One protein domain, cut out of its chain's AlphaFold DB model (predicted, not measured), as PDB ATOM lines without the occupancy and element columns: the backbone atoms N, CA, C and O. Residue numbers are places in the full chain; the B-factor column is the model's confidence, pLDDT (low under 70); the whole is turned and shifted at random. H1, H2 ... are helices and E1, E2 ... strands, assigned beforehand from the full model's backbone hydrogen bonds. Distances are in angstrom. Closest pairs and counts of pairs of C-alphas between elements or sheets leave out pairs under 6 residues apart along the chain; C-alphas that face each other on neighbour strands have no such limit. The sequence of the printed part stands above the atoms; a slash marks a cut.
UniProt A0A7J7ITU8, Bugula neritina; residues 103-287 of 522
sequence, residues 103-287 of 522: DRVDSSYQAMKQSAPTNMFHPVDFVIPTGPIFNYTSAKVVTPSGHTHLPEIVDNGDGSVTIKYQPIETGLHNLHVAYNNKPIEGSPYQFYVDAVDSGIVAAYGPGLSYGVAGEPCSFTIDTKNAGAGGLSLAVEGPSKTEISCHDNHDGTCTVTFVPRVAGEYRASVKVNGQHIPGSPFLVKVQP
ATOM      1  N   ASP A 103      47.055 -42.986 -60.642       39.88
ATOM      2  CA  ASP A 103      46.151 -42.097 -61.398       39.88
ATOM      3  C   ASP A 103      44.812 -42.752 -61.804       39.88
ATOM      4  O   ASP A 103      43.784 -42.083 -61.954       39.88
ATOM      5  N   ARG A 104      44.798 -44.081 -61.992       40.66
ATOM      6  CA  ARG A 104      43.575 -44.830 -62.339       40.66
ATOM      7  C   ARG A 104      42.664 -44.996 -61.129       40.66
ATOM      8  O   ARG A 104      41.448 -44.948 -61.280       40.66
ATOM      9  N   VAL A 105      43.265 -45.164 -59.955       46.44
ATOM     10  CA  VAL A 105      42.565 -45.351 -58.684       46.44
ATOM     11  C   VAL A 105      41.814 -44.077 -58.278       46.44
ATOM     12  O   VAL A 105      40.635 -44.148 -57.929       46.44
ATOM     13  N   ASP A 106      42.446 -42.907 -58.419       56.12
ATOM     14  CA  ASP A 106      41.808 -41.613 -58.131       56.12
ATOM     15  C   ASP A 106      40.610 -41.354 -59.061       56.12
ATOM     16  O   ASP A 106      39.497 -41.084 -58.610       56.12
ATOM     17  N   SER A 107      40.785 -41.590 -60.367       59.47
ATOM     18  CA  SER A 107      39.708 -41.445 -61.358       59.47
ATOM     19  C   SER A 107      38.510 -42.360 -61.067       59.47
ATOM     20  O   SER A 107      37.359 -41.942 -61.216       59.47
ATOM     21  N   SER A 108      38.760 -43.601 -60.626       62.81
ATOM     22  CA  SER A 108      37.690 -44.533 -60.255       62.81
ATOM     23  C   SER A 108      36.947 -44.112 -58.990       62.81
ATOM     24  O   SER A 108      35.721 -44.170 -58.973       62.81
ATOM     25  N   TYR A 109      37.654 -43.616 -57.969       69.44
ATOM     26  CA  TYR A 109      37.021 -43.131 -56.743       69.44
ATOM     27  C   TYR A 109      36.169 -41.884 -57.004       69.44
ATOM     28  O   TYR A 109      35.028 -41.827 -56.552       69.44
ATOM     29  N   GLN A 110      36.665 -40.917 -57.786       69.62
ATOM     30  CA  GLN A 110      35.891 -39.717 -58.126       69.62
ATOM     31  C   GLN A 110      34.626 -40.056 -58.925       69.62
ATOM     32  O   GLN A 110      33.559 -39.513 -58.641       69.62
ATOM     33  N   ALA A 111      34.711 -40.996 -59.872       66.81
ATOM     34  CA  ALA A 111      33.544 -41.478 -60.608       66.81
ATOM     35  C   ALA A 111      32.541 -42.203 -59.691       66.81
ATOM     36  O   ALA A 111      31.341 -41.931 -59.750       66.81
ATOM     37  N   MET A 112      33.024 -43.070 -58.792       67.12
ATOM     38  CA  MET A 112      32.186 -43.767 -57.809       67.12
ATOM     39  C   MET A 112      31.497 -42.781 -56.858       67.12
ATOM     40  O   MET A 112      30.287 -42.874 -56.665       67.12
ATOM     41  N   LYS A 113      32.230 -41.786 -56.345       67.00
ATOM     42  CA  LYS A 113      31.715 -40.719 -55.474       67.00
ATOM     43  C   LYS A 113      30.636 -39.875 -56.159       67.00
ATOM     44  O   LYS A 113      29.676 -39.495 -55.502       67.00
ATOM     45  N   GLN A 114      30.763 -39.605 -57.460       65.94
ATOM     46  CA  GLN A 114      29.748 -38.880 -58.240       65.94
ATOM     47  C   GLN A 114      28.494 -39.720 -58.527       65.94
ATOM     48  O   GLN A 114      27.411 -39.162 -58.681       65.94
ATOM     49  N   SER A 115      28.632 -41.048 -58.606       63.75
ATOM     50  CA  SER A 115      27.516 -41.975 -58.847       63.75
ATOM     51  C   SER A 115      26.801 -42.453 -57.576       63.75
ATOM     52  O   SER A 115      25.691 -42.977 -57.663       63.75
ATOM     53  N   ALA A 116      27.426 -42.300 -56.405       60.69
ATOM     54  CA  ALA A 116      26.861 -42.725 -55.133       60.69
ATOM     55  C   ALA A 116      25.719 -41.786 -54.696       60.69
ATOM     56  O   ALA A 116      25.851 -40.565 -54.826       60.69
ATOM     57  N   PRO A 117      24.614 -42.313 -54.135       58.38
ATOM     58  CA  PRO A 117      23.586 -41.473 -53.535       58.38
ATOM     59  C   PRO A 117      24.195 -40.648 -52.394       58.38
ATOM     60  O   PRO A 117      24.790 -41.192 -51.460       58.38
ATOM     61  N   THR A 118      24.049 -39.327 -52.462       56.50
ATOM     62  CA  THR A 118      24.419 -38.407 -51.382       56.50
ATOM     63  C   THR A 118      23.662 -38.801 -50.103       56.50
ATOM     64  O   THR A 118      22.479 -39.116 -50.183       56.50
ATOM     65  N   ASN A 119      24.325 -38.776 -48.937       63.34
ATOM     66  CA  ASN A 119      23.812 -39.136 -47.594       63.34
ATOM     67  C   ASN A 119      23.764 -40.618 -47.162       63.34
ATOM     68  O   ASN A 119      23.309 -40.870 -46.051       63.34
ATOM     69  N   MET A 120      24.268 -41.603 -47.918       80.00
ATOM     70  CA  MET A 120      24.254 -42.991 -47.397       80.00
ATOM     71  C   MET A 120      25.231 -43.256 -46.241       80.00
ATOM     72  O   MET A 120      25.010 -44.185 -45.470       80.00
ATOM     73  N   PHE A 121      26.306 -42.474 -46.111       85.12
ATOM     74  CA  PHE A 121      27.344 -42.657 -45.091       85.12
ATOM     75  C   PHE A 121      27.756 -41.311 -44.501       85.12
ATOM     76  O   PHE A 121      27.892 -40.329 -45.241       85.12
ATOM     77  N   HIS A 122      28.013 -41.267 -43.193       83.31
ATOM     78  CA  HIS A 122      28.578 -40.076 -42.564       83.31
ATOM     79  C   HIS A 122      29.998 -39.799 -43.099       83.31
ATOM     80  O   HIS A 122      30.794 -40.736 -43.216       83.31
ATOM     81  N   PRO A 123      30.335 -38.537 -43.430       86.56
ATOM     82  CA  PRO A 123      31.705 -38.165 -43.759       86.56
ATOM     83  C   PRO A 123      32.610 -38.361 -42.540       86.56
ATOM     84  O   PRO A 123      32.170 -38.234 -41.393       86.56
ATOM     85  N   VAL A 124      33.881 -38.669 -42.793       86.69
ATOM     86  CA  VAL A 124      34.875 -38.887 -41.744       86.69
ATOM     87  C   VAL A 124      36.036 -37.927 -41.946       86.69
ATOM     88  O   VAL A 124      36.756 -38.010 -42.943       86.69
ATOM     89  N   ASP A 125      36.225 -37.057 -40.959       87.31
ATOM     90  CA  ASP A 125      37.285 -36.059 -40.937       87.31
ATOM     91  C   ASP A 125      38.264 -36.381 -39.799       87.31
ATOM     92  O   ASP A 125      37.872 -36.493 -38.635       87.31
ATOM     93  N   PHE A 126      39.546 -36.528 -40.131       85.94
ATOM     94  CA  PHE A 126      40.624 -36.757 -39.166       85.94
ATOM     95  C   PHE A 126      41.530 -35.539 -39.089       85.94
ATOM     96  O   PHE A 126      42.145 -35.172 -40.087       85.94
ATOM     97  N   VAL A 127      41.681 -34.960 -37.900       84.38
ATOM     98  CA  VAL A 127      42.679 -33.914 -37.648       84.38
ATOM     99  C   VAL A 127      43.926 -34.569 -37.071       84.38
ATOM    100  O   VAL A 127      43.869 -35.146 -35.988       84.38
ATOM    101  N   ILE A 128      45.042 -34.523 -37.803       81.94
ATOM    102  CA  ILE A 128      46.274 -35.241 -37.454       81.94
ATOM    103  C   ILE A 128      47.472 -34.281 -37.448       81.94
ATOM    104  O   ILE A 128      47.728 -33.615 -38.457       81.94
ATOM    105  N   PRO A 129      48.265 -34.234 -36.363       73.56
ATOM    106  CA  PRO A 129      49.514 -33.486 -36.326       73.56
ATOM    107  C   PRO A 129      50.556 -34.166 -37.226       73.56
ATOM    108  O   PRO A 129      50.887 -35.335 -37.038       73.56
ATOM    109  N   THR A 130      51.081 -33.444 -38.220       64.75
ATOM    110  CA  THR A 130      52.063 -34.000 -39.178       64.75
ATOM    111  C   THR A 130      53.349 -33.184 -39.289       64.75
ATOM    112  O   THR A 130      54.335 -33.674 -39.837       64.75
ATOM    113  N   GLY A 131      53.399 -31.996 -38.678       55.06
ATOM    114  CA  GLY A 131      54.591 -31.153 -38.602       55.06
ATOM    115  C   GLY A 131      54.434 -29.830 -39.361       55.06
ATOM    116  O   GLY A 131      53.396 -29.569 -39.956       55.06
ATOM    117  N   PRO A 132      55.467 -28.970 -39.367       48.06
ATOM    118  CA  PRO A 132      55.347 -27.564 -39.771       48.06
ATOM    119  C   PRO A 132      55.165 -27.325 -41.281       48.06
ATOM    120  O   PRO A 132      55.037 -26.178 -41.695       48.06
ATOM    121  N   ILE A 133      55.232 -28.366 -42.122       49.44
ATOM    122  CA  ILE A 133      55.158 -28.233 -43.586       49.44
ATOM    123  C   ILE A 133      54.263 -29.335 -44.158       49.44
ATOM    124  O   ILE A 133      54.686 -30.491 -44.204       49.44
ATOM    125  N   PHE A 134      53.079 -28.971 -44.657       57.47
ATOM    126  CA  PHE A 134      52.066 -29.922 -45.135       57.47
ATOM    127  C   PHE A 134      52.457 -30.690 -46.412       57.47
ATOM    128  O   PHE A 134      52.027 -31.825 -46.590       57.47
ATOM    129  N   ASN A 135      53.294 -30.114 -47.290       53.06
ATOM    130  CA  ASN A 135      53.654 -30.680 -48.610       53.06
ATOM    131  C   ASN A 135      54.315 -32.070 -48.562       53.06
ATOM    132  O   ASN A 135      54.510 -32.706 -49.597       53.06
ATOM    133  N   TYR A 136      54.704 -32.529 -47.377       62.09
ATOM    134  CA  TYR A 136      55.318 -33.833 -47.170       62.09
ATOM    135  C   TYR A 136      54.337 -34.882 -46.638       62.09
ATOM    136  O   TYR A 136      54.739 -36.035 -46.460       62.09
ATOM    137  N   THR A 137      53.082 -34.505 -46.387       67.75
ATOM    138  CA  THR A 137      52.041 -35.390 -45.871       67.75
ATOM    139  C   THR A 137      51.296 -36.076 -47.010       67.75
ATOM    140  O   THR A 137      50.845 -35.434 -47.954       67.75
ATOM    141  N   SER A 138      51.136 -37.395 -46.912       77.12
ATOM    142  CA  SER A 138      50.302 -38.189 -47.811       77.12
ATOM    143  C   SER A 138      49.373 -39.106 -47.025       77.12
ATOM    144  O   SER A 138      49.695 -39.555 -45.923       77.12
ATOM    145  N   ALA A 139      48.205 -39.382 -47.599       83.19
ATOM    146  CA  ALA A 139      47.197 -40.237 -47.002       83.19
ATOM    147  C   ALA A 139      46.579 -41.162 -48.054       83.19
ATOM    148  O   ALA A 139      46.420 -40.787 -49.214       83.19
ATOM    149  N   LYS A 140      46.237 -42.381 -47.641       86.75
ATOM    150  CA  LYS A 140      45.473 -43.345 -48.441       86.75
ATOM    151  C   LYS A 140      44.523 -44.119 -47.535       86.75
ATOM    152  O   LYS A 140      44.905 -44.511 -46.435       86.75
ATOM    153  N   VAL A 141      43.308 -44.367 -48.001       88.69
ATOM    154  CA  VAL A 141      42.318 -45.194 -47.304       88.69
ATOM    155  C   VAL A 141      42.242 -46.537 -48.007       88.69
ATOM    156  O   VAL A 141      41.970 -46.576 -49.197       88.69
ATOM    157  N   VAL A 142      42.478 -47.632 -47.292       86.81
ATOM    158  CA  VAL A 142      42.197 -48.986 -47.781       86.81
ATOM    159  C   VAL A 142      40.821 -49.387 -47.272       86.81
ATOM    160  O   VAL A 142      40.583 -49.380 -46.061       86.81
ATOM    161  N   THR A 143      39.912 -49.688 -48.188       87.56
ATOM    162  CA  THR A 143      38.526 -50.042 -47.887       87.56
ATOM    163  C   THR A 143      38.388 -51.536 -47.547       87.56
ATOM    164  O   THR A 143      39.297 -52.317 -47.848       87.56
ATOM    165  N   PRO A 144      37.279 -51.965 -46.917       87.06
ATOM    166  CA  PRO A 144      36.968 -53.376 -46.661       87.06
ATOM    167  C   PRO A 144      37.096 -54.304 -47.874       87.06
ATOM    168  O   PRO A 144      37.556 -55.436 -47.731       87.06
ATOM    169  N   SER A 145      36.730 -53.834 -49.070       83.25
ATOM    170  CA  SER A 145      36.861 -54.587 -50.325       83.25
ATOM    171  C   SER A 145      38.298 -54.658 -50.866       83.25
ATOM    172  O   SER A 145      38.548 -55.327 -51.867       83.25
ATOM    173  N   GLY A 146      39.254 -53.998 -50.204       81.88
ATOM    174  CA  GLY A 146      40.665 -53.958 -50.587       81.88
ATOM    175  C   GLY A 146      41.014 -52.846 -51.580       81.88
ATOM    176  O   GLY A 146      42.186 -52.700 -51.937       81.88
ATOM    177  N   HIS A 147      40.039 -52.036 -52.004       82.56
ATOM    178  CA  HIS A 147      40.305 -50.867 -52.835       82.56
ATOM    179  C   HIS A 147      41.049 -49.799 -52.036       82.56
ATOM    180  O   HIS A 147      40.935 -49.693 -50.818       82.56
ATOM    181  N   THR A 148      41.854 -49.003 -52.732       82.88
ATOM    182  CA  THR A 148      42.545 -47.862 -52.131       82.88
ATOM    183  C   THR A 148      41.897 -46.583 -52.634       82.88
ATOM    184  O   THR A 148      41.692 -46.458 -53.828       82.88
ATOM    185  N   HIS A 149      41.604 -45.626 -51.763       85.31
ATOM    186  CA  HIS A 149      41.121 -44.293 -52.119       85.31
ATOM    187  C   HIS A 149      42.099 -43.226 -51.628       85.31
ATOM    188  O   HIS A 149      42.789 -43.414 -50.621       85.31
ATOM    189  N   LEU A 150      42.152 -42.098 -52.335       83.44
ATOM    190  CA  LEU A 150      42.934 -40.931 -51.941       83.44
ATOM    191  C   LEU A 150      41.994 -39.910 -51.284       83.44
ATOM    192  O   LEU A 150      41.147 -39.340 -51.973       83.44
ATOM    193  N   PRO A 151      42.072 -39.720 -49.956       87.12
ATOM    194  CA  PRO A 151      41.279 -38.706 -49.278       87.12
ATOM    195  C   PRO A 151      41.824 -37.299 -49.563       87.12
ATOM    196  O   PRO A 151      42.990 -37.125 -49.927       87.12
ATOM    197  N   GLU A 152      40.986 -36.287 -49.359       84.62
ATOM    198  CA  GLU A 152      41.397 -34.885 -49.452       84.62
ATOM    199  C   GLU A 152      42.187 -34.501 -48.195       84.62
ATOM    200  O   GLU A 152      41.785 -34.837 -47.083       84.62
ATOM    201  N   ILE A 153      43.311 -33.801 -48.359       81.56
ATOM    202  CA  ILE A 153      44.147 -33.325 -47.250       81.56
ATOM    203  C   ILE A 153      44.133 -31.800 -47.265       81.56
ATOM    204  O   ILE A 153      44.500 -31.183 -48.263       81.56
ATOM    205  N   VAL A 154      43.735 -31.202 -46.147       82.62
ATOM    206  CA  VAL A 154      43.667 -29.753 -45.946       82.62
ATOM    207  C   VAL A 154      44.678 -29.360 -44.872       82.62
ATOM    208  O   VAL A 154      44.694 -29.955 -43.799       82.62
ATOM    209  N   ASP A 155      45.531 -28.375 -45.151       75.50
ATOM    210  CA  ASP A 155      46.445 -27.802 -44.156       75.50
ATOM    211  C   ASP A 155      45.683 -26.856 -43.218       75.50
ATOM    212  O   ASP A 155      44.970 -25.964 -43.683       75.50
ATOM    213  N   ASN A 156      45.840 -27.045 -41.907       75.31
ATOM    214  CA  ASN A 156      45.214 -26.192 -40.898       75.31
ATOM    215  C   ASN A 156      46.100 -24.990 -40.513       75.31
ATOM    216  O   ASN A 156      45.632 -24.075 -39.837       75.31
ATOM    217  N   GLY A 157      47.370 -24.959 -40.939       65.75
ATOM    218  CA  GLY A 157      48.297 -23.848 -40.688       65.75
ATOM    219  C   GLY A 157      48.894 -23.799 -39.275       65.75
ATOM    220  O   GLY A 157      49.671 -22.897 -38.967       65.75
ATOM    221  N   ASP A 158      48.575 -24.775 -38.426       65.12
ATOM    222  CA  ASP A 158      49.069 -24.928 -37.050       65.12
ATOM    223  C   ASP A 158      50.019 -26.135 -36.882       65.12
ATOM    224  O   ASP A 158      50.417 -26.484 -35.771       65.12
ATOM    225  N   GLY A 159      50.404 -26.772 -37.994       63.00
ATOM    226  CA  GLY A 159      51.201 -28.002 -38.013       63.00
ATOM    227  C   GLY A 159      50.374 -29.295 -37.982       63.00
ATOM    228  O   GLY A 159      50.946 -30.395 -37.944       63.00
ATOM    229  N   SER A 160      49.043 -29.186 -38.023       74.50
ATOM    230  CA  SER A 160      48.117 -30.293 -38.262       74.50
ATOM    231  C   SER A 160      47.505 -30.246 -39.665       74.50
ATOM    232  O   SER A 160      47.470 -29.208 -40.325       74.50
ATOM    233  N   VAL A 161      47.025 -31.400 -40.128       76.88
ATOM    234  CA  VAL A 161      46.241 -31.523 -41.360       76.88
ATOM    235  C   VAL A 161      44.881 -32.131 -41.058       76.88
ATOM    236  O   VAL A 161      44.761 -33.001 -40.194       76.88
ATOM    237  N   THR A 162      43.868 -31.720 -41.811       83.44
ATOM    238  CA  THR A 162      42.552 -32.354 -41.828       83.44
ATOM    239  C   THR A 162      42.455 -33.276 -43.039       83.44
ATOM    240  O   THR A 162      42.511 -32.818 -44.179       83.44
ATOM    241  N   ILE A 163      42.303 -34.576 -42.803       88.81
ATOM    242  CA  ILE A 163      42.062 -35.584 -43.836       88.81
ATOM    243  C   ILE A 163      40.558 -35.817 -43.923       88.81
ATOM    244  O   ILE A 163      39.972 -36.351 -42.983       88.81
ATOM    245  N   LYS A 164      39.950 -35.441 -45.046       87.50
ATOM    246  CA  LYS A 164      38.515 -35.583 -45.303       87.50
ATOM    247  C   LYS A 164      38.251 -36.765 -46.218       87.50
ATOM    248  O   LYS A 164      38.815 -36.864 -47.314       87.50
ATOM    249  N   TYR A 165      37.366 -37.657 -45.793       89.81
ATOM    250  CA  TYR A 165      36.993 -38.836 -46.560       89.81
ATOM    251  C   TYR A 165      35.477 -39.031 -46.573       89.81
ATOM    252  O   TYR A 165      34.828 -39.025 -45.530       89.81
ATOM    253  N   GLN A 166      34.921 -39.247 -47.768       90.12
ATOM    254  CA  GLN A 166      33.535 -39.676 -47.945       90.12
ATOM    255  C   GLN A 166      33.531 -41.181 -48.242       90.12
ATOM    256  O   GLN A 166      33.969 -41.574 -49.333       90.12
ATOM    257  N   PRO A 167      33.059 -42.023 -47.308       89.25
ATOM    258  CA  PRO A 167      32.927 -43.452 -47.546       89.25
ATOM    259  C   PRO A 167      31.889 -43.769 -48.623       89.25
ATOM    260  O   PRO A 167      30.935 -43.012 -48.815       89.25
ATOM    261  N   ILE A 168      32.075 -44.911 -49.288       87.56
ATOM    262  CA  ILE A 168      31.158 -45.453 -50.306       87.56
ATOM    263  C   ILE A 168      30.741 -46.908 -50.033       87.56
ATOM    264  O   ILE A 168      29.900 -47.443 -50.748       87.56
ATOM    265  N   GLU A 169      31.317 -47.548 -49.014       87.50
ATOM    266  CA  GLU A 169      30.980 -48.908 -48.591       87.50
ATOM    267  C   GLU A 169      31.013 -49.016 -47.062       87.50
ATOM    268  O   GLU A 169      31.651 -48.203 -46.389       87.50
ATOM    269  N   THR A 170      30.312 -50.008 -46.509       89.19
ATOM    270  CA  THR A 170      30.307 -50.302 -45.070       89.19
ATOM    271  C   THR A 170      31.484 -51.186 -44.677       89.19
ATOM    272  O   THR A 170      31.979 -51.986 -45.472       89.19
ATOM    273  N   GLY A 171      31.909 -51.078 -43.419       88.31
ATOM    274  CA  GLY A 171      32.910 -51.949 -42.810       88.31
ATOM    275  C   GLY A 171      34.158 -51.223 -42.303       88.31
ATOM    276  O   GLY A 171      34.227 -49.993 -42.232       88.31
ATOM    277  N   LEU A 172      35.161 -52.021 -41.929       87.12
ATOM    278  CA  LEU A 172      36.429 -51.553 -41.369       87.12
ATOM    279  C   LEU A 172      37.378 -51.010 -42.448       87.12
ATOM    280  O   LEU A 172      37.936 -51.764 -43.243       87.12
ATOM    281  N   HIS A 173      37.614 -49.706 -42.418       89.06
ATOM    282  CA  HIS A 173      38.567 -49.015 -43.275       89.06
ATOM    283  C   HIS A 173      39.896 -48.787 -42.542       89.06
ATOM    284  O   HIS A 173      39.935 -48.636 -41.318       89.06
ATOM    285  N   ASN A 174      40.994 -48.721 -43.299       89.38
ATOM    286  CA  ASN A 174      42.328 -48.406 -42.783       89.38
ATOM    287  C   ASN A 174      42.861 -47.127 -43.434       89.38
ATOM    288  O   ASN A 174      43.196 -47.114 -44.619       89.38
ATOM    289  N   LEU A 175      42.989 -46.056 -42.656       90.50
ATOM    290  CA  LEU A 175      43.638 -44.819 -43.068       90.50
ATOM    291  C   LEU A 175      45.146 -44.917 -42.812       90.50
ATOM    292  O   LEU A 175      45.605 -44.904 -41.670       90.50
ATOM    293  N   HIS A 176      45.934 -44.975 -43.878       85.19
ATOM    294  CA  HIS A 176      47.381 -44.844 -43.803       85.19
ATOM    295  C   HIS A 176      47.773 -43.393 -44.028       85.19
ATOM    296  O   HIS A 176      47.450 -42.816 -45.063       85.19
ATOM    297  N   VAL A 177      48.542 -42.851 -43.095       82.44
ATOM    298  CA  VAL A 177      49.123 -41.511 -43.182       82.44
ATOM    299  C   VAL A 177      50.639 -41.617 -43.119       82.44
ATOM    300  O   VAL A 177      51.184 -42.436 -42.366       82.44
ATOM    301  N   ALA A 178      51.320 -40.818 -43.930       73.38
ATOM    302  CA  ALA A 178      52.767 -40.747 -43.992       73.38
ATOM    303  C   ALA A 178      53.241 -39.295 -44.076       73.38
ATOM    304  O   ALA A 178      52.583 -38.451 -44.673       73.38
ATOM    305  N   TYR A 179      54.414 -39.032 -43.509       68.31
ATOM    306  CA  TYR A 179      55.149 -37.780 -43.621       68.31
ATOM    307  C   TYR A 179      56.524 -38.072 -44.224       68.31
ATOM    308  O   TYR A 179      57.230 -38.971 -43.759       68.31
ATOM    309  N   ASN A 180      56.927 -37.357 -45.276       65.62
ATOM    310  CA  ASN A 180      58.166 -37.631 -46.018       65.62
ATOM    311  C   ASN A 180      58.277 -39.098 -46.489       65.62
ATOM    312  O   ASN A 180      59.331 -39.727 -46.369       65.62
ATOM    313  N   ASN A 181      57.175 -39.662 -46.996       60.50
ATOM    314  CA  ASN A 181      57.057 -41.070 -47.412       60.50
ATOM    315  C   ASN A 181      57.304 -42.105 -46.298       60.50
ATOM    316  O   ASN A 181      57.455 -43.293 -46.582       60.50
ATOM    317  N   LYS A 182      57.335 -41.683 -45.031       63.09
ATOM    318  CA  LYS A 182      57.434 -42.574 -43.875       63.09
ATOM    319  C   LYS A 182      56.117 -42.564 -43.106       63.09
ATOM    320  O   LYS A 182      55.604 -41.477 -42.852       63.09
ATOM    321  N   PRO A 183      55.563 -43.726 -42.726       72.00
ATOM    322  CA  PRO A 183      54.372 -43.770 -41.887       72.00
ATOM    323  C   PRO A 183      54.573 -42.948 -40.612       72.00
ATOM    324  O   PRO A 183      55.621 -43.055 -39.971       72.00
ATOM    325  N   ILE A 184      53.582 -42.127 -40.270       71.75
ATOM    326  CA  ILE A 184      53.576 -41.423 -38.984       71.75
ATOM    327  C   ILE A 184      53.225 -42.397 -37.857       71.75
ATOM    328  O   ILE A 184      52.662 -43.468 -38.096       71.75
ATOM    329  N   GLU A 185      53.539 -42.028 -36.619       73.94
ATOM    330  CA  GLU A 185      53.178 -42.829 -35.449       73.94
ATOM    331  C   GLU A 185      51.663 -43.087 -35.402       73.94
ATOM    332  O   GLU A 185      50.864 -42.214 -35.716       73.94
ATOM    333  N   GLY A 186      51.242 -44.299 -35.047       75.19
ATOM    334  CA  GLY A 186      49.825 -44.679 -35.015       75.19
ATOM    335  C   GLY A 186      49.237 -45.103 -36.367       75.19
ATOM    336  O   GLY A 186      48.332 -45.933 -36.380       75.19
ATOM    337  N   SER A 187      49.786 -44.662 -37.501       83.94
ATOM    338  CA  SER A 187      49.377 -45.145 -38.829       83.94
ATOM    339  C   SER A 187      49.635 -46.660 -38.973       83.94
ATOM    340  O   SER A 187      50.735 -47.118 -38.651       83.94
ATOM    341  N   PRO A 188      48.671 -47.472 -39.454       88.94
ATOM    342  CA  PRO A 188      47.347 -47.082 -39.947       88.94
ATOM    343  C   PRO A 188      46.306 -46.870 -38.835       88.94
ATOM    344  O   PRO A 188      46.272 -47.623 -37.858       88.94
ATOM    345  N   TYR A 189      45.411 -45.901 -39.030       86.94
ATOM    346  CA  TYR A 189      44.236 -45.671 -38.185       86.94
ATOM    347  C   TYR A 189      43.041 -46.464 -38.708       86.94
ATOM    348  O   TYR A 189      42.767 -46.465 -39.908       86.94
ATOM    349  N   GLN A 190      42.329 -47.130 -37.807       89.44
ATOM    350  CA  GLN A 190      41.173 -47.951 -38.143       89.44
ATOM    351  C   GLN A 190      39.888 -47.202 -37.840       89.44
ATOM    352  O   GLN A 190      39.728 -46.687 -36.737       89.44
ATOM    353  N   PHE A 191      38.968 -47.164 -38.798       91.06
ATOM    354  CA  PHE A 191      37.645 -46.582 -38.596       91.06
ATOM    355  C   PHE A 191      36.579 -47.452 -39.245       91.06
ATOM    356  O   PHE A 191      36.768 -47.994 -40.334       91.06
ATOM    357  N   TYR A 192      35.467 -47.623 -38.543       90.88
ATOM    358  CA  TYR A 192      34.335 -48.391 -39.031       90.88
ATOM    359  C   TYR A 192      33.309 -47.443 -39.646       90.88
ATOM    360  O   TYR A 192      33.016 -46.393 -39.079       90.88
ATOM    361  N   VAL A 193      32.775 -47.820 -40.802       89.50
ATOM    362  CA  VAL A 193      31.710 -47.086 -41.487       89.50
ATOM    363  C   VAL A 193      30.461 -47.951 -41.495       89.50
ATOM    364  O   VAL A 193      30.512 -49.102 -41.932       89.50
ATOM    365  N   ASP A 194      29.344 -47.378 -41.061       87.50
ATOM    366  CA  ASP A 194      28.019 -47.972 -41.210       87.50
ATOM    367  C   ASP A 194      27.114 -47.076 -42.060       87.50
ATOM    368  O   ASP A 194      27.377 -45.878 -42.207       87.50
ATOM    369  N   ALA A 195      26.064 -47.666 -42.632       83.56
ATOM    370  CA  ALA A 195      25.057 -46.925 -43.378       83.56
ATOM    371  C   ALA A 195      24.246 -46.014 -42.445       83.56
ATOM    372  O   ALA A 195      23.874 -46.407 -41.338       83.56
ATOM    373  N   VAL A 196      23.937 -44.807 -42.918       79.19
ATOM    374  CA  VAL A 196      22.955 -43.928 -42.275       79.19
ATOM    375  C   VAL A 196      21.596 -44.632 -42.317       79.19
ATOM    376  O   VAL A 196      21.250 -45.253 -43.322       79.19
ATOM    377  N   ASP A 197      20.847 -44.566 -41.216       72.12
ATOM    378  CA  ASP A 197      19.535 -45.210 -41.071       72.12
ATOM    379  C   ASP A 197      19.536 -46.739 -41.276       72.12
ATOM    380  O   ASP A 197      18.544 -47.321 -41.713       72.12
ATOM    381  N   SER A 198      20.613 -47.430 -40.884       67.69
ATOM    382  CA  SER A 198      20.729 -48.900 -40.957       67.69
ATOM    383  C   SER A 198      19.690 -49.677 -40.122       67.69
ATOM    384  O   SER A 198      19.631 -50.905 -40.183       67.69
ATOM    385  N   GLY A 199      18.855 -48.986 -39.336       72.19
ATOM    386  CA  GLY A 199      17.856 -49.592 -38.450       72.19
ATOM    387  C   GLY A 199      18.448 -50.201 -37.175       72.19
ATOM    388  O   GLY A 199      17.723 -50.796 -36.380       72.19
ATOM    389  N   ILE A 200      19.757 -50.056 -36.970       79.06
ATOM    390  CA  ILE A 200      20.504 -50.529 -35.805       79.06
ATOM    391  C   ILE A 200      21.289 -49.367 -35.189       79.06
ATOM    392  O   ILE A 200      21.481 -48.332 -35.820       79.06
ATOM    393  N   VAL A 201      21.730 -49.525 -33.938       85.81
ATOM    394  CA  VAL A 201      22.589 -48.522 -33.292       85.81
ATOM    395  C   VAL A 201      23.940 -48.485 -33.995       85.81
ATOM    396  O   VAL A 201      24.638 -49.501 -34.033       85.81
ATOM    397  N   ALA A 202      24.324 -47.307 -34.475       89.12
ATOM    398  CA  ALA A 202      25.616 -47.055 -35.098       89.12
ATOM    399  C   ALA A 202      26.432 -46.074 -34.251       89.12
ATOM    400  O   ALA A 202      25.875 -45.226 -33.557       89.12
ATOM    401  N   ALA A 203      27.759 -46.173 -34.310       90.62
ATOM    402  CA  ALA A 203      28.655 -45.194 -33.705       90.62
ATOM    403  C   ALA A 203      29.663 -44.709 -34.748       90.62
ATOM    404  O   ALA A 203      30.224 -45.515 -35.492       90.62
ATOM    405  N   TYR A 204      29.881 -43.399 -34.811       90.50
ATOM    406  CA  TYR A 204      30.771 -42.768 -35.781       90.50
ATOM    407  C   TYR A 204      31.472 -41.546 -35.185       90.50
ATOM    408  O   TYR A 204      31.006 -40.935 -34.225       90.50
ATOM    409  N   GLY A 205      32.602 -41.174 -35.777       88.44
ATOM    410  CA  GLY A 205      33.382 -40.003 -35.386       88.44
ATOM    411  C   GLY A 205      34.849 -40.335 -35.101       88.44
ATOM    412  O   GLY A 205      35.187 -41.488 -34.818       88.44
ATOM    413  N   PRO A 206      35.736 -39.331 -35.166       86.69
ATOM    414  CA  PRO A 206      37.182 -39.531 -35.082       86.69
ATOM    415  C   PRO A 206      37.634 -40.098 -33.730       86.69
ATOM    416  O   PRO A 206      38.605 -40.854 -33.691       86.69
ATOM    417  N   GLY A 207      36.902 -39.822 -32.640       89.88
ATOM    418  CA  GLY A 207      37.202 -40.340 -31.301       89.88
ATOM    419  C   GLY A 207      37.097 -41.865 -31.153       89.88
ATOM    420  O   GLY A 207      37.535 -42.397 -30.137       89.88
ATOM    421  N   LEU A 208      36.559 -42.581 -32.152       90.38
ATOM    422  CA  LEU A 208      36.567 -44.052 -32.217       90.38
ATOM    423  C   LEU A 208      37.834 -44.634 -32.861       90.38
ATOM    424  O   LEU A 208      37.981 -45.853 -32.924       90.38
ATOM    425  N   SER A 209      38.742 -43.779 -33.327       88.88
ATOM    426  CA  SER A 209      39.898 -44.181 -34.131       88.88
ATOM    427  C   SER A 209      41.193 -43.526 -33.670       88.88
ATOM    428  O   SER A 209      42.240 -44.177 -33.619       88.88
ATOM    429  N   TYR A 210      41.135 -42.239 -33.336       88.44
ATOM    430  CA  TYR A 210      42.295 -41.417 -33.033       88.44
ATOM    431  C   TYR A 210      42.019 -40.460 -31.871       88.44
ATOM    432  O   TYR A 210      40.908 -39.953 -31.722       88.44
ATOM    433  N   GLY A 211      43.054 -40.193 -31.078       87.44
ATOM    434  CA  GLY A 211      43.026 -39.203 -30.011       87.44
ATOM    435  C   GLY A 211      44.411 -38.663 -29.674       87.44
ATOM    436  O   GLY A 211      45.433 -39.225 -30.075       87.44
ATOM    437  N   VAL A 212      44.440 -37.592 -28.888       84.81
ATOM    438  CA  VAL A 212      45.663 -37.021 -28.311       84.81
ATOM    439  C   VAL A 212      45.521 -37.025 -26.794       84.81
ATOM    440  O   VAL A 212      44.460 -36.701 -26.264       84.81
ATOM    441  N   ALA A 213      46.578 -37.420 -26.088       84.38
ATOM    442  CA  ALA A 213      46.594 -37.432 -24.633       84.38
ATOM    443  C   ALA A 213      46.313 -36.024 -24.077       84.38
ATOM    444  O   ALA A 213      46.897 -35.035 -24.516       84.38
ATOM    445  N   GLY A 214      45.400 -35.947 -23.111       81.88
ATOM    446  CA  GLY A 214      44.934 -34.709 -22.492       81.88
ATOM    447  C   GLY A 214      43.848 -33.964 -23.273       81.88
ATOM    448  O   GLY A 214      43.273 -33.031 -22.719       81.88
ATOM    449  N   GLU A 215      43.528 -34.376 -24.502       85.75
ATOM    450  CA  GLU A 215      42.520 -33.726 -25.347       85.75
ATOM    451  C   GLU A 215      41.216 -34.548 -25.409       85.75
ATOM    452  O   GLU A 215      41.246 -35.783 -25.358       85.75
ATOM    453  N   PRO A 216      40.043 -33.895 -25.507       89.69
ATOM    454  CA  PRO A 216      38.766 -34.589 -25.597       89.69
ATOM    455  C   PRO A 216      38.633 -35.365 -26.911       89.69
ATOM    456  O   PRO A 216      38.747 -34.817 -28.005       89.69
ATOM    457  N   CYS A 217      38.340 -36.656 -26.788       90.31
ATOM    458  CA  CYS A 217      38.004 -37.547 -27.887       90.31
ATOM    459  C   CYS A 217      36.488 -37.725 -27.921       90.31
ATOM    460  O   CYS A 217      35.911 -38.317 -27.005       90.31
ATOM    461  N   SER A 218      35.847 -37.219 -28.972       92.00
ATOM    462  CA  SER A 218      34.393 -37.269 -29.122       92.00
ATOM    463  C   SER A 218      33.968 -38.162 -30.283       92.00
ATOM    464  O   SER A 218      34.595 -38.186 -31.346       92.00
ATOM    465  N   PHE A 219      32.875 -38.887 -30.077       93.81
ATOM    466  CA  PHE A 219      32.175 -39.649 -31.103       93.81
ATOM    467  C   PHE A 219      30.670 -39.616 -30.845       93.81
ATOM    468  O   PHE A 219      30.225 -39.332 -29.736       93.81
ATOM    469  N   THR A 220      29.879 -39.904 -31.868       91.94
ATOM    470  CA  THR A 220      28.418 -39.875 -31.802       91.94
ATOM    471  C   THR A 220      27.867 -41.281 -31.949       91.94
ATOM    472  O   THR A 220      28.351 -42.073 -32.757       91.94
ATOM    473  N   ILE A 221      26.846 -41.587 -31.158       91.19
ATOM    474  CA  ILE A 221      26.051 -42.805 -31.250       91.19
ATOM    475  C   ILE A 221      24.681 -42.411 -31.788       91.19
ATOM    476  O   ILE A 221      23.995 -41.587 -31.183       91.19
ATOM    477  N   ASP A 222      24.282 -42.997 -32.910       89.19
ATOM    478  CA  ASP A 222      22.938 -42.851 -33.453       89.19
ATOM    479  C   ASP A 222      22.042 -43.971 -32.917       89.19
ATOM    480  O   ASP A 222      22.331 -45.158 -33.088       89.19
ATOM    481  N   THR A 223      20.962 -43.581 -32.239       84.75
ATOM    482  CA  THR A 223      19.974 -44.492 -31.648       84.75
ATOM    483  C   THR A 223      18.568 -44.301 -32.214       84.75
ATOM    484  O   THR A 223      17.637 -44.934 -31.723       84.75
ATOM    485  N   LYS A 224      18.387 -43.483 -33.264       79.06
ATOM    486  CA  LYS A 224      17.064 -43.069 -33.780       79.06
ATOM    487  C   LYS A 224      16.120 -44.230 -34.089       79.06
ATOM    488  O   LYS A 224      14.920 -44.121 -33.862       79.06
ATOM    489  N   ASN A 225      16.667 -45.342 -34.575       70.38
ATOM    490  CA  ASN A 225      15.902 -46.524 -34.980       70.38
ATOM    491  C   ASN A 225      16.109 -47.731 -34.054       70.38
ATOM    492  O   ASN A 225      15.633 -48.831 -34.331       70.38
ATOM    493  N   ALA A 226      16.815 -47.536 -32.941       66.25
ATOM    494  CA  ALA A 226      16.996 -48.567 -31.944       66.25
ATOM    495  C   ALA A 226      15.756 -48.602 -31.053       66.25
ATOM    496  O   ALA A 226      15.431 -47.628 -30.382       66.25
ATOM    497  N   GLY A 227      15.033 -49.722 -31.054       66.31
ATOM    498  CA  GLY A 227      13.940 -49.926 -30.102       66.31
ATOM    499  C   GLY A 227      14.400 -49.756 -28.644       66.31
ATOM    500  O   GLY A 227      15.591 -49.640 -28.354       66.31
ATOM    501  N   ALA A 228      13.459 -49.782 -27.699       65.75
ATOM    502  CA  ALA A 228      13.785 -49.655 -26.278       65.75
ATOM    503  C   ALA A 228      14.828 -50.709 -25.840       65.75
ATOM    504  O   ALA A 228      14.598 -51.914 -25.955       65.75
ATOM    505  N   GLY A 229      15.976 -50.253 -25.338       68.19
ATOM    506  CA  GLY A 229      17.095 -51.109 -24.949       68.19
ATOM    507  C   GLY A 229      18.154 -50.350 -24.154       68.19
ATOM    508  O   GLY A 229      18.257 -49.128 -24.239       68.19
ATOM    509  N   GLY A 230      18.929 -51.071 -23.344       78.44
ATOM    510  CA  GLY A 230      19.990 -50.483 -22.526       78.44
ATOM    511  C   GLY A 230      21.275 -50.292 -23.329       78.44
ATOM    512  O   GLY A 230      21.856 -51.278 -23.791       78.44
ATOM    513  N   LEU A 231      21.733 -49.045 -23.468       85.19
ATOM    514  CA  LEU A 231      23.045 -48.704 -24.022       85.19
ATOM    515  C   LEU A 231      24.116 -48.812 -22.926       85.19
ATOM    516  O   LEU A 231      23.955 -48.274 -21.833       85.19
ATOM    517  N   SER A 232      25.218 -49.498 -23.216       88.12
ATOM    518  CA  SER A 232      26.363 -49.650 -22.316       88.12
ATOM    519  C   SER A 232      27.642 -49.205 -23.019       88.12
ATOM    520  O   SER A 232      27.919 -49.617 -24.148       88.12
ATOM    521  N   LEU A 233      28.408 -48.350 -22.335       89.44
ATOM    522  CA  LEU A 233      29.643 -47.745 -22.823       89.44
ATOM    523  C   LEU A 233      30.786 -48.064 -21.866       89.44
ATOM    524  O   LEU A 233      30.648 -47.897 -20.655       89.44
ATOM    525  N   ALA A 234      31.914 -48.495 -22.416       87.69
ATOM    526  CA  ALA A 234      33.154 -48.665 -21.674       87.69
ATOM    527  C   ALA A 234      34.339 -48.259 -22.549       87.69
ATOM    528  O   ALA A 234      34.369 -48.573 -23.735       87.69
ATOM    529  N   VAL A 235      35.317 -47.579 -21.962       85.88
ATOM    530  CA  VAL A 235      36.593 -47.269 -22.608       85.88
ATOM    531  C   VAL A 235      37.683 -47.897 -21.752       85.88
ATOM    532  O   VAL A 235      37.857 -47.536 -20.589       85.88
ATOM    533  N   GLU A 236      38.375 -48.880 -22.317       81.94
ATOM    534  CA  GLU A 236      39.430 -49.636 -21.642       81.94
ATOM    535  C   GLU A 236      40.773 -49.319 -22.293       81.94
ATOM    536  O   GLU A 236      40.895 -49.370 -23.511       81.94
ATOM    537  N   GLY A 237      41.795 -49.002 -21.510       78.94
ATOM    538  CA  GLY A 237      43.119 -48.694 -22.039       78.94
ATOM    539  C   GLY A 237      44.122 -48.398 -20.927       78.94
ATOM    540  O   GLY A 237      43.831 -48.691 -19.765       78.94
ATOM    541  N   PRO A 238      45.287 -47.820 -21.269       62.84
ATOM    542  CA  PRO A 238      46.355 -47.510 -20.321       62.84
ATOM    543  C   PRO A 238      45.867 -46.700 -19.115       62.84
ATOM    544  O   PRO A 238      46.142 -47.066 -17.977       62.84
ATOM    545  N   SER A 239      45.056 -45.660 -19.352       72.06
ATOM    546  CA  SER A 239      44.470 -44.841 -18.289       72.06
ATOM    547  C   SER A 239      42.980 -45.088 -18.099       72.06
ATOM    548  O   SER A 239      42.237 -45.212 -19.068       72.06
ATOM    549  N   LYS A 240      42.502 -44.996 -16.852       74.38
ATOM    550  CA  LYS A 240      41.071 -44.772 -16.606       74.38
ATOM    551  C   LYS A 240      40.664 -43.418 -17.189       74.38
ATOM    552  O   LYS A 240      41.370 -42.429 -16.988       74.38
ATOM    553  N   THR A 241      39.547 -43.384 -17.901       74.56
ATOM    554  CA  THR A 241      39.014 -42.174 -18.538       74.56
ATOM    555  C   THR A 241      37.594 -41.926 -18.073       74.56
ATOM    556  O   THR A 241      36.776 -42.845 -18.052       74.56
ATOM    557  N   GLU A 242      37.295 -40.680 -17.729       78.69
ATOM    558  CA  GLU A 242      35.920 -40.252 -17.505       78.69
ATOM    559  C   GLU A 242      35.200 -40.172 -18.852       78.69
ATOM    560  O   GLU A 242      35.746 -39.641 -19.823       78.69
ATOM    561  N   ILE A 243      33.997 -40.737 -18.907       87.06
ATOM    562  CA  ILE A 243      33.132 -40.721 -20.084       87.06
ATOM    563  C   ILE A 243      31.978 -39.775 -19.772       87.06
ATOM    564  O   ILE A 243      31.259 -39.969 -18.792       87.06
ATOM    565  N   SER A 244      31.806 -38.760 -20.608       88.56
ATOM    566  CA  SER A 244      30.666 -37.857 -20.596       88.56
ATOM    567  C   SER A 244      29.764 -38.176 -21.780       88.56
ATOM    568  O   SER A 244      30.251 -38.388 -22.891       88.56
ATOM    569  N   CYS A 245      28.458 -38.210 -21.543       88.69
ATOM    570  CA  CYS A 245      27.455 -38.456 -22.569       88.69
ATOM    571  C   CYS A 245      26.513 -37.258 -22.623       88.69
ATOM    572  O   CYS A 245      25.918 -36.888 -21.609       88.69
ATOM    573  N   HIS A 246      26.377 -36.671 -23.805       90.12
ATOM    574  CA  HIS A 246      25.474 -35.568 -24.079       90.12
ATOM    575  C   HIS A 246      24.392 -36.033 -25.053       90.12
ATOM    576  O   HIS A 246      24.698 -36.439 -26.171       90.12
ATOM    577  N   ASP A 247      23.134 -36.002 -24.617       87.75
ATOM    578  CA  ASP A 247      21.994 -36.249 -25.498       87.75
ATOM    579  C   ASP A 247      21.760 -35.020 -26.382       87.75
ATOM    580  O   ASP A 247      21.559 -33.920 -25.869       87.75
ATOM    581  N   ASN A 248      21.781 -35.214 -27.702       90.19
ATOM    582  CA  ASN A 248      21.580 -34.142 -28.676       90.19
ATOM    583  C   ASN A 248      20.091 -33.844 -28.920       90.19
ATOM    584  O   ASN A 248      19.764 -32.942 -29.692       90.19
ATOM    585  N   HIS A 249      19.183 -34.596 -28.284       86.38
ATOM    586  CA  HIS A 249      17.726 -34.458 -28.402       86.38
ATOM    587  C   HIS A 249      17.172 -34.645 -29.823       86.38
ATOM    588  O   HIS A 249      16.028 -34.293 -30.108       86.38
ATOM    589  N   ASP A 250      17.962 -35.236 -30.714       86.38
ATOM    590  CA  ASP A 250      17.575 -35.607 -32.074       86.38
ATOM    591  C   ASP A 250      17.582 -37.133 -32.283       86.38
ATOM    592  O   ASP A 250      17.422 -37.604 -33.405       86.38
ATOM    593  N   GLY A 251      17.772 -37.911 -31.208       83.44
ATOM    594  CA  GLY A 251      17.950 -39.366 -31.244       83.44
ATOM    595  C   GLY A 251      19.411 -39.817 -31.369       83.44
ATOM    596  O   GLY A 251      19.673 -41.021 -31.459       83.44
ATOM    597  N   THR A 252      20.365 -38.880 -31.342       89.62
ATOM    598  CA  THR A 252      21.800 -39.162 -31.229       89.62
ATOM    599  C   THR A 252      22.364 -38.732 -29.873       89.62
ATOM    600  O   THR A 252      21.849 -37.830 -29.215       89.62
ATOM    601  N   CYS A 253      23.448 -39.377 -29.452       89.75
ATOM    602  CA  CYS A 253      24.173 -39.055 -28.227       89.75
ATOM    603  C   CYS A 253      25.654 -38.848 -28.543       89.75
ATOM    604  O   CYS A 253      26.300 -39.726 -29.120       89.75
ATOM    605  N   THR A 254      26.205 -37.702 -28.156       92.81
ATOM    606  CA  THR A 254      27.635 -37.418 -28.263       92.81
ATOM    607  C   THR A 254      28.347 -37.891 -27.005       92.81
ATOM    608  O   THR A 254      28.116 -37.403 -25.900       92.81
ATOM    609  N   VAL A 255      29.255 -38.842 -27.182       93.62
ATOM    610  CA  VAL A 255      30.117 -39.383 -26.138       93.62
ATOM    611  C   VAL A 255      31.475 -38.711 -26.235       93.62
ATOM    612  O   VAL A 255      32.068 -38.651 -27.309       93.62
ATOM    613  N   THR A 256      31.981 -38.215 -25.112       93.12
ATOM    614  CA  THR A 256      33.312 -37.613 -25.010       93.12
ATOM    615  C   THR A 256      34.089 -38.266 -23.880       93.12
ATOM    616  O   THR A 256      33.573 -38.403 -22.773       93.12
ATOM    617  N   PHE A 257      35.339 -38.637 -24.136       90.94
ATOM    618  CA  PHE A 257      36.269 -39.094 -23.106       90.94
ATOM    619  C   PHE A 257      37.623 -38.408 -23.269       90.94
ATOM    620  O   PHE A 257      37.997 -38.016 -24.370       90.94
ATOM    621  N   VAL A 258      38.366 -38.251 -22.173       88.62
ATOM    622  CA  VAL A 258      39.682 -37.591 -22.182       88.62
ATOM    623  C   VAL A 258      40.755 -38.607 -21.772       88.62
ATOM    624  O   VAL A 258      40.911 -38.875 -20.575       88.62
ATOM    625  N   PRO A 259      41.477 -39.225 -22.725       84.31
ATOM    626  CA  PRO A 259      42.583 -40.119 -22.407       84.31
ATOM    627  C   PRO A 259      43.757 -39.314 -21.853       84.31
ATOM    628  O   PRO A 259      44.175 -38.332 -22.454       84.31
ATOM    629  N   ARG A 260      44.305 -39.709 -20.699       79.75
ATOM    630  CA  ARG A 260      45.442 -38.995 -20.083       79.75
ATOM    631  C   ARG A 260      46.798 -39.549 -20.500       79.75
ATOM    632  O   ARG A 260      47.798 -38.870 -20.327       79.75
ATOM    633  N   VAL A 261      46.830 -40.770 -21.027       77.75
ATOM    634  CA  VAL A 261      48.064 -41.478 -21.368       77.75
ATOM    635  C   VAL A 261      48.000 -41.931 -22.821       77.75
ATOM    636  O   VAL A 261      46.951 -42.328 -23.316       77.75
ATOM    637  N   ALA A 262      49.125 -41.833 -23.525       79.00
ATOM    638  CA  ALA A 262      49.234 -42.331 -24.889       79.00
ATOM    639  C   ALA A 262      49.181 -43.868 -24.919       79.00
ATOM    640  O   ALA A 262      49.692 -44.541 -24.023       79.00
ATOM    641  N   GLY A 263      48.594 -44.431 -25.970       78.81
ATOM    642  CA  GLY A 263      48.491 -45.872 -26.164       78.81
ATOM    643  C   GLY A 263      47.198 -46.287 -26.852       78.81
ATOM    644  O   GLY A 263      46.464 -45.467 -27.404       78.81
ATOM    645  N   GLU A 264      46.936 -47.588 -26.849       81.50
ATOM    646  CA  GLU A 264      45.762 -48.169 -27.497       81.50
ATOM    647  C   GLU A 264      44.608 -48.316 -26.505       81.50
ATOM    648  O   GLU A 264      44.746 -48.953 -25.462       81.50
ATOM    649  N   TYR A 265      43.459 -47.740 -26.852       84.75
ATOM    650  CA  TYR A 265      42.218 -47.836 -26.093       84.75
ATOM    651  C   TYR A 265      41.182 -48.640 -26.881       84.75
ATOM    652  O   TYR A 265      41.168 -48.648 -28.110       84.75
ATOM    653  N   ARG A 266      40.286 -49.314 -26.163       89.50
ATOM    654  CA  ARG A 266      39.161 -50.077 -26.700       89.50
ATOM    655  C   ARG A 266      37.865 -49.423 -26.242       89.50
ATOM    656  O   ARG A 266      37.482 -49.555 -25.080       89.50
ATOM    657  N   ALA A 267      37.189 -48.735 -27.154       90.50
ATOM    658  CA  ALA A 267      35.860 -48.192 -26.912       90.50
ATOM    659  C   ALA A 267      34.811 -49.270 -27.220       90.50
ATOM    660  O   ALA A 267      34.601 -49.665 -28.363       90.50
ATOM    661  N   SER A 268      34.165 -49.781 -26.180       91.44
ATOM    662  CA  SER A 268      33.088 -50.759 -26.270       91.44
ATOM    663  C   SER A 268      31.742 -50.057 -26.199       91.44
ATOM    664  O   SER A 268      31.374 -49.504 -25.165       91.44
ATOM    665  N   VAL A 269      30.986 -50.147 -27.287       91.50
ATOM    666  CA  VAL A 269      29.573 -49.766 -27.348       91.50
ATOM    667  C   VAL A 269      28.734 -51.034 -27.457       91.50
ATOM    668  O   VAL A 269      28.965 -51.857 -28.353       91.50
ATOM    669  N   LYS A 270      27.803 -51.219 -26.520       90.38
ATOM    670  CA  LYS A 270      26.915 -52.382 -26.446       90.38
ATOM    671  C   LYS A 270      25.459 -51.957 -26.319       90.38
ATOM    672  O   LYS A 270      25.150 -51.022 -25.587       90.38
ATOM    673  N   VAL A 271      24.565 -52.709 -26.947       87.75
ATOM    674  CA  VAL A 271      23.110 -52.587 -26.816       87.75
ATOM    675  C   VAL A 271      22.582 -53.908 -26.280       87.75
ATOM    676  O   VAL A 271      22.885 -54.966 -26.829       87.75
ATOM    677  N   ASN A 272      21.838 -53.871 -25.172       85.19
ATOM    678  CA  ASN A 272      21.305 -55.070 -24.509       85.19
ATOM    679  C   ASN A 272      22.390 -56.131 -24.211       85.19
ATOM    680  O   ASN A 272      22.161 -57.334 -24.310       85.19
ATOM    681  N   GLY A 273      23.600 -55.671 -23.876       84.06
ATOM    682  CA  GLY A 273      24.756 -56.522 -23.579       84.06
ATOM    683  C   GLY A 273      25.535 -57.039 -24.797       84.06
ATOM    684  O   GLY A 273      26.605 -57.616 -24.604       84.06
ATOM    685  N   GLN A 274      25.071 -56.802 -26.030       87.06
ATOM    686  CA  GLN A 274      25.755 -57.211 -27.264       87.06
ATOM    687  C   GLN A 274      26.472 -56.039 -27.938       87.06
ATOM    688  O   GLN A 274      25.970 -54.920 -27.934       87.06
ATOM    689  N   HIS A 275      27.650 -56.282 -28.514       88.31
ATOM    690  CA  HIS A 275      28.407 -55.259 -29.240       88.31
ATOM    691  C   HIS A 275      27.685 -54.839 -30.529       88.31
ATOM    692  O   HIS A 275      27.175 -55.689 -31.257       88.31
ATOM    693  N   ILE A 276      27.680 -53.535 -30.815       89.69
ATOM    694  CA  ILE A 276      27.257 -53.012 -32.124       89.69
ATOM    695  C   ILE A 276      28.313 -53.329 -33.201       89.69
ATOM    696  O   ILE A 276      29.458 -53.639 -32.850       89.69
ATOM    697  N   PRO A 277      27.995 -53.225 -34.503       89.25
ATOM    698  CA  PRO A 277      28.998 -53.386 -35.552       89.25
ATOM    699  C   PRO A 277      30.199 -52.447 -35.361       89.25
ATOM    700  O   PRO A 277      30.050 -51.281 -35.006       89.25
ATOM    701  N   GLY A 278      31.407 -52.982 -35.546       86.31
ATOM    702  CA  GLY A 278      32.669 -52.267 -35.321       86.31
ATOM    703  C   GLY A 278      33.145 -52.214 -33.861       86.31
ATOM    704  O   GLY A 278      34.332 -52.009 -33.626       86.31
ATOM    705  N   SER A 279      32.267 -52.465 -32.885       89.94
ATOM    706  CA  SER A 279      32.617 -52.509 -31.462       89.94
ATOM    707  C   SER A 279      33.239 -53.869 -31.084       89.94
ATOM    708  O   SER A 279      32.710 -54.908 -31.483       89.94
ATOM    709  N   PRO A 280      34.310 -53.913 -30.267       92.25
ATOM    710  CA  PRO A 280      35.018 -52.774 -29.683       92.25
ATOM    711  C   PRO A 280      35.900 -52.037 -30.703       92.25
ATOM    712  O   PRO A 280      36.676 -52.659 -31.427       92.25
ATOM    713  N   PHE A 281      35.827 -50.706 -30.691       89.31
ATOM    714  CA  PHE A 281      36.605 -49.834 -31.568       89.31
ATOM    715  C   PHE A 281      38.012 -49.619 -31.004       89.31
ATOM    716  O   PHE A 281      38.168 -49.345 -29.811       89.31
ATOM    717  N   LEU A 282      39.033 -49.745 -31.854       86.50
ATOM    718  CA  LEU A 282      40.429 -49.507 -31.490       86.50
ATOM    719  C   LEU A 282      40.779 -48.027 -31.685       86.50
ATOM    720  O   LEU A 282      40.929 -47.567 -32.815       86.50
ATOM    721  N   VAL A 283      40.973 -47.309 -30.580       90.06
ATOM    722  CA  VAL A 283      41.372 -45.899 -30.577       90.06
ATOM    723  C   VAL A 283      42.870 -45.794 -30.315       90.06
ATOM    724  O   VAL A 283      43.363 -46.252 -29.283       90.06
ATOM    725  N   LYS A 284      43.609 -45.163 -31.228       85.06
ATOM    726  CA  LYS A 284      45.041 -44.892 -31.052       85.06
ATOM    727  C   LYS A 284      45.246 -43.490 -30.500       85.06
ATOM    728  O   LYS A 284      45.057 -42.511 -31.219       85.06
ATOM    729  N   VAL A 285      45.654 -43.405 -29.236       86.62
ATOM    730  CA  VAL A 285      45.940 -42.138 -28.560       86.62
ATOM    731  C   VAL A 285      47.426 -41.832 -28.660       86.62
ATOM    732  O   VAL A 285      48.264 -42.583 -28.159       86.62
ATOM    733  N   GLN A 286      47.754 -40.719 -29.305       80.81
ATOM    734  CA  GLN A 286      49.116 -40.203 -29.397       80.81
ATOM    735  C   GLN A 286      49.464 -39.312 -28.200       80.81
ATOM    736  O   GLN A 286      48.571 -38.747 -27.567       80.81
ATOM    737  N   PRO A 287      50.757 -39.149 -27.880       71.19
ATOM    738  CA  PRO A 287      51.181 -38.144 -26.914       71.19
ATOM    739  C   PRO A 287      50.890 -36.727 -27.417       71.19
ATOM    740  O   PRO A 287      50.843 -36.479 -28.625       71.19
TER     741      PRO A 287
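This is residues 103 to 287 of the 522 residues of a protein of Bugula neritina (UniProt A0A7J7ITU8). Two lobes of strands stand side by side: in the first, the sheets E1 E4 E3 and E2 E5 E6 make a sandwich; in the second, the sheet E8 E14 E13 E10, curled like part of a barrel, is partly face to face with the sheet E7 E9 E12 E11. H1 lies off the first lobe, on the side away from the second. The 185 printed residues hold one named helix, H1, then fourteen named strands, E1 to E14; the class is mostly strand, and the sheets, in those orders, are antiparallel but for the mixed E8 E14 E13 E10. The whole is compact, with a radius of gyration of the C-alphas of 16.6 A, and spans 48 by 41 by 27 A.

Start at H1, residues 103 to 115, where every O i to N i+4 pair is within hydrogen-bond range; it is on none of the four sheets. Next look at E1, residues 124 to 129, antiparallel to E4, residues 160 to 165: N 126 and O 163 are 2.9 A apart. E3, residues 152 to 155, forms a hairpin with E4, with N 154 and O 162 at 2.8 A. E5, residues 171 to 179, is antiparallel to E2, residues 137 to 142, with N 140 and O 176 at 2.9 A, and forms a hairpin with E6, residues 189 to 193, with N 173 and O 191 at 2.8 A. The sheets E1 E4 E3 and E2 E5 E6 are a sandwich, two sheets face to face, and the parts that face each other are 10.3 A apart centre to centre. Further on, E9, residues 217 to 222, is antiparallel to E7, residues 202 to 204, N 204 to O 220 being 2.9 A, and to E12, residues 252 to 257, N 219 to O 255 being 2.9 A. E11, residues 243 to 247, forms a hairpin with E12, N 246 to O 254 being 2.8 A. E14, residues 281 to 286, is parallel to E8, residues 210 to 212, N 211 to O 284 being 3.1 A, and forms a hairpin with E13, residues 263 to 271, N 265 to O 283 being 2.9 A. E10, residues 231 to 236, is antiparallel to E13, N 234 to O 268 being 3.0 A. The closest C-alphas of E6 and E14, those of Gln 190 and Leu 282, are 6.9 A apart.

Find C-alpha 103 at (46.151, -42.097, -61.398); from there H1 runs 18.8 A to C-alpha 115. E5 and E13, the longest strands by residues, measure 26.4 A and 26.3 A. E14 ends at C-alpha 286, (49.116, -40.203, -29.397).

The C-alphas farthest apart, those of Asn 180 and Ala 228, are 50.0 A apart. The printed part has no cut and no long link. Its mean pLDDT is 80.2; 38 residues are under 70, among them 103 to 119 and 130 to 137.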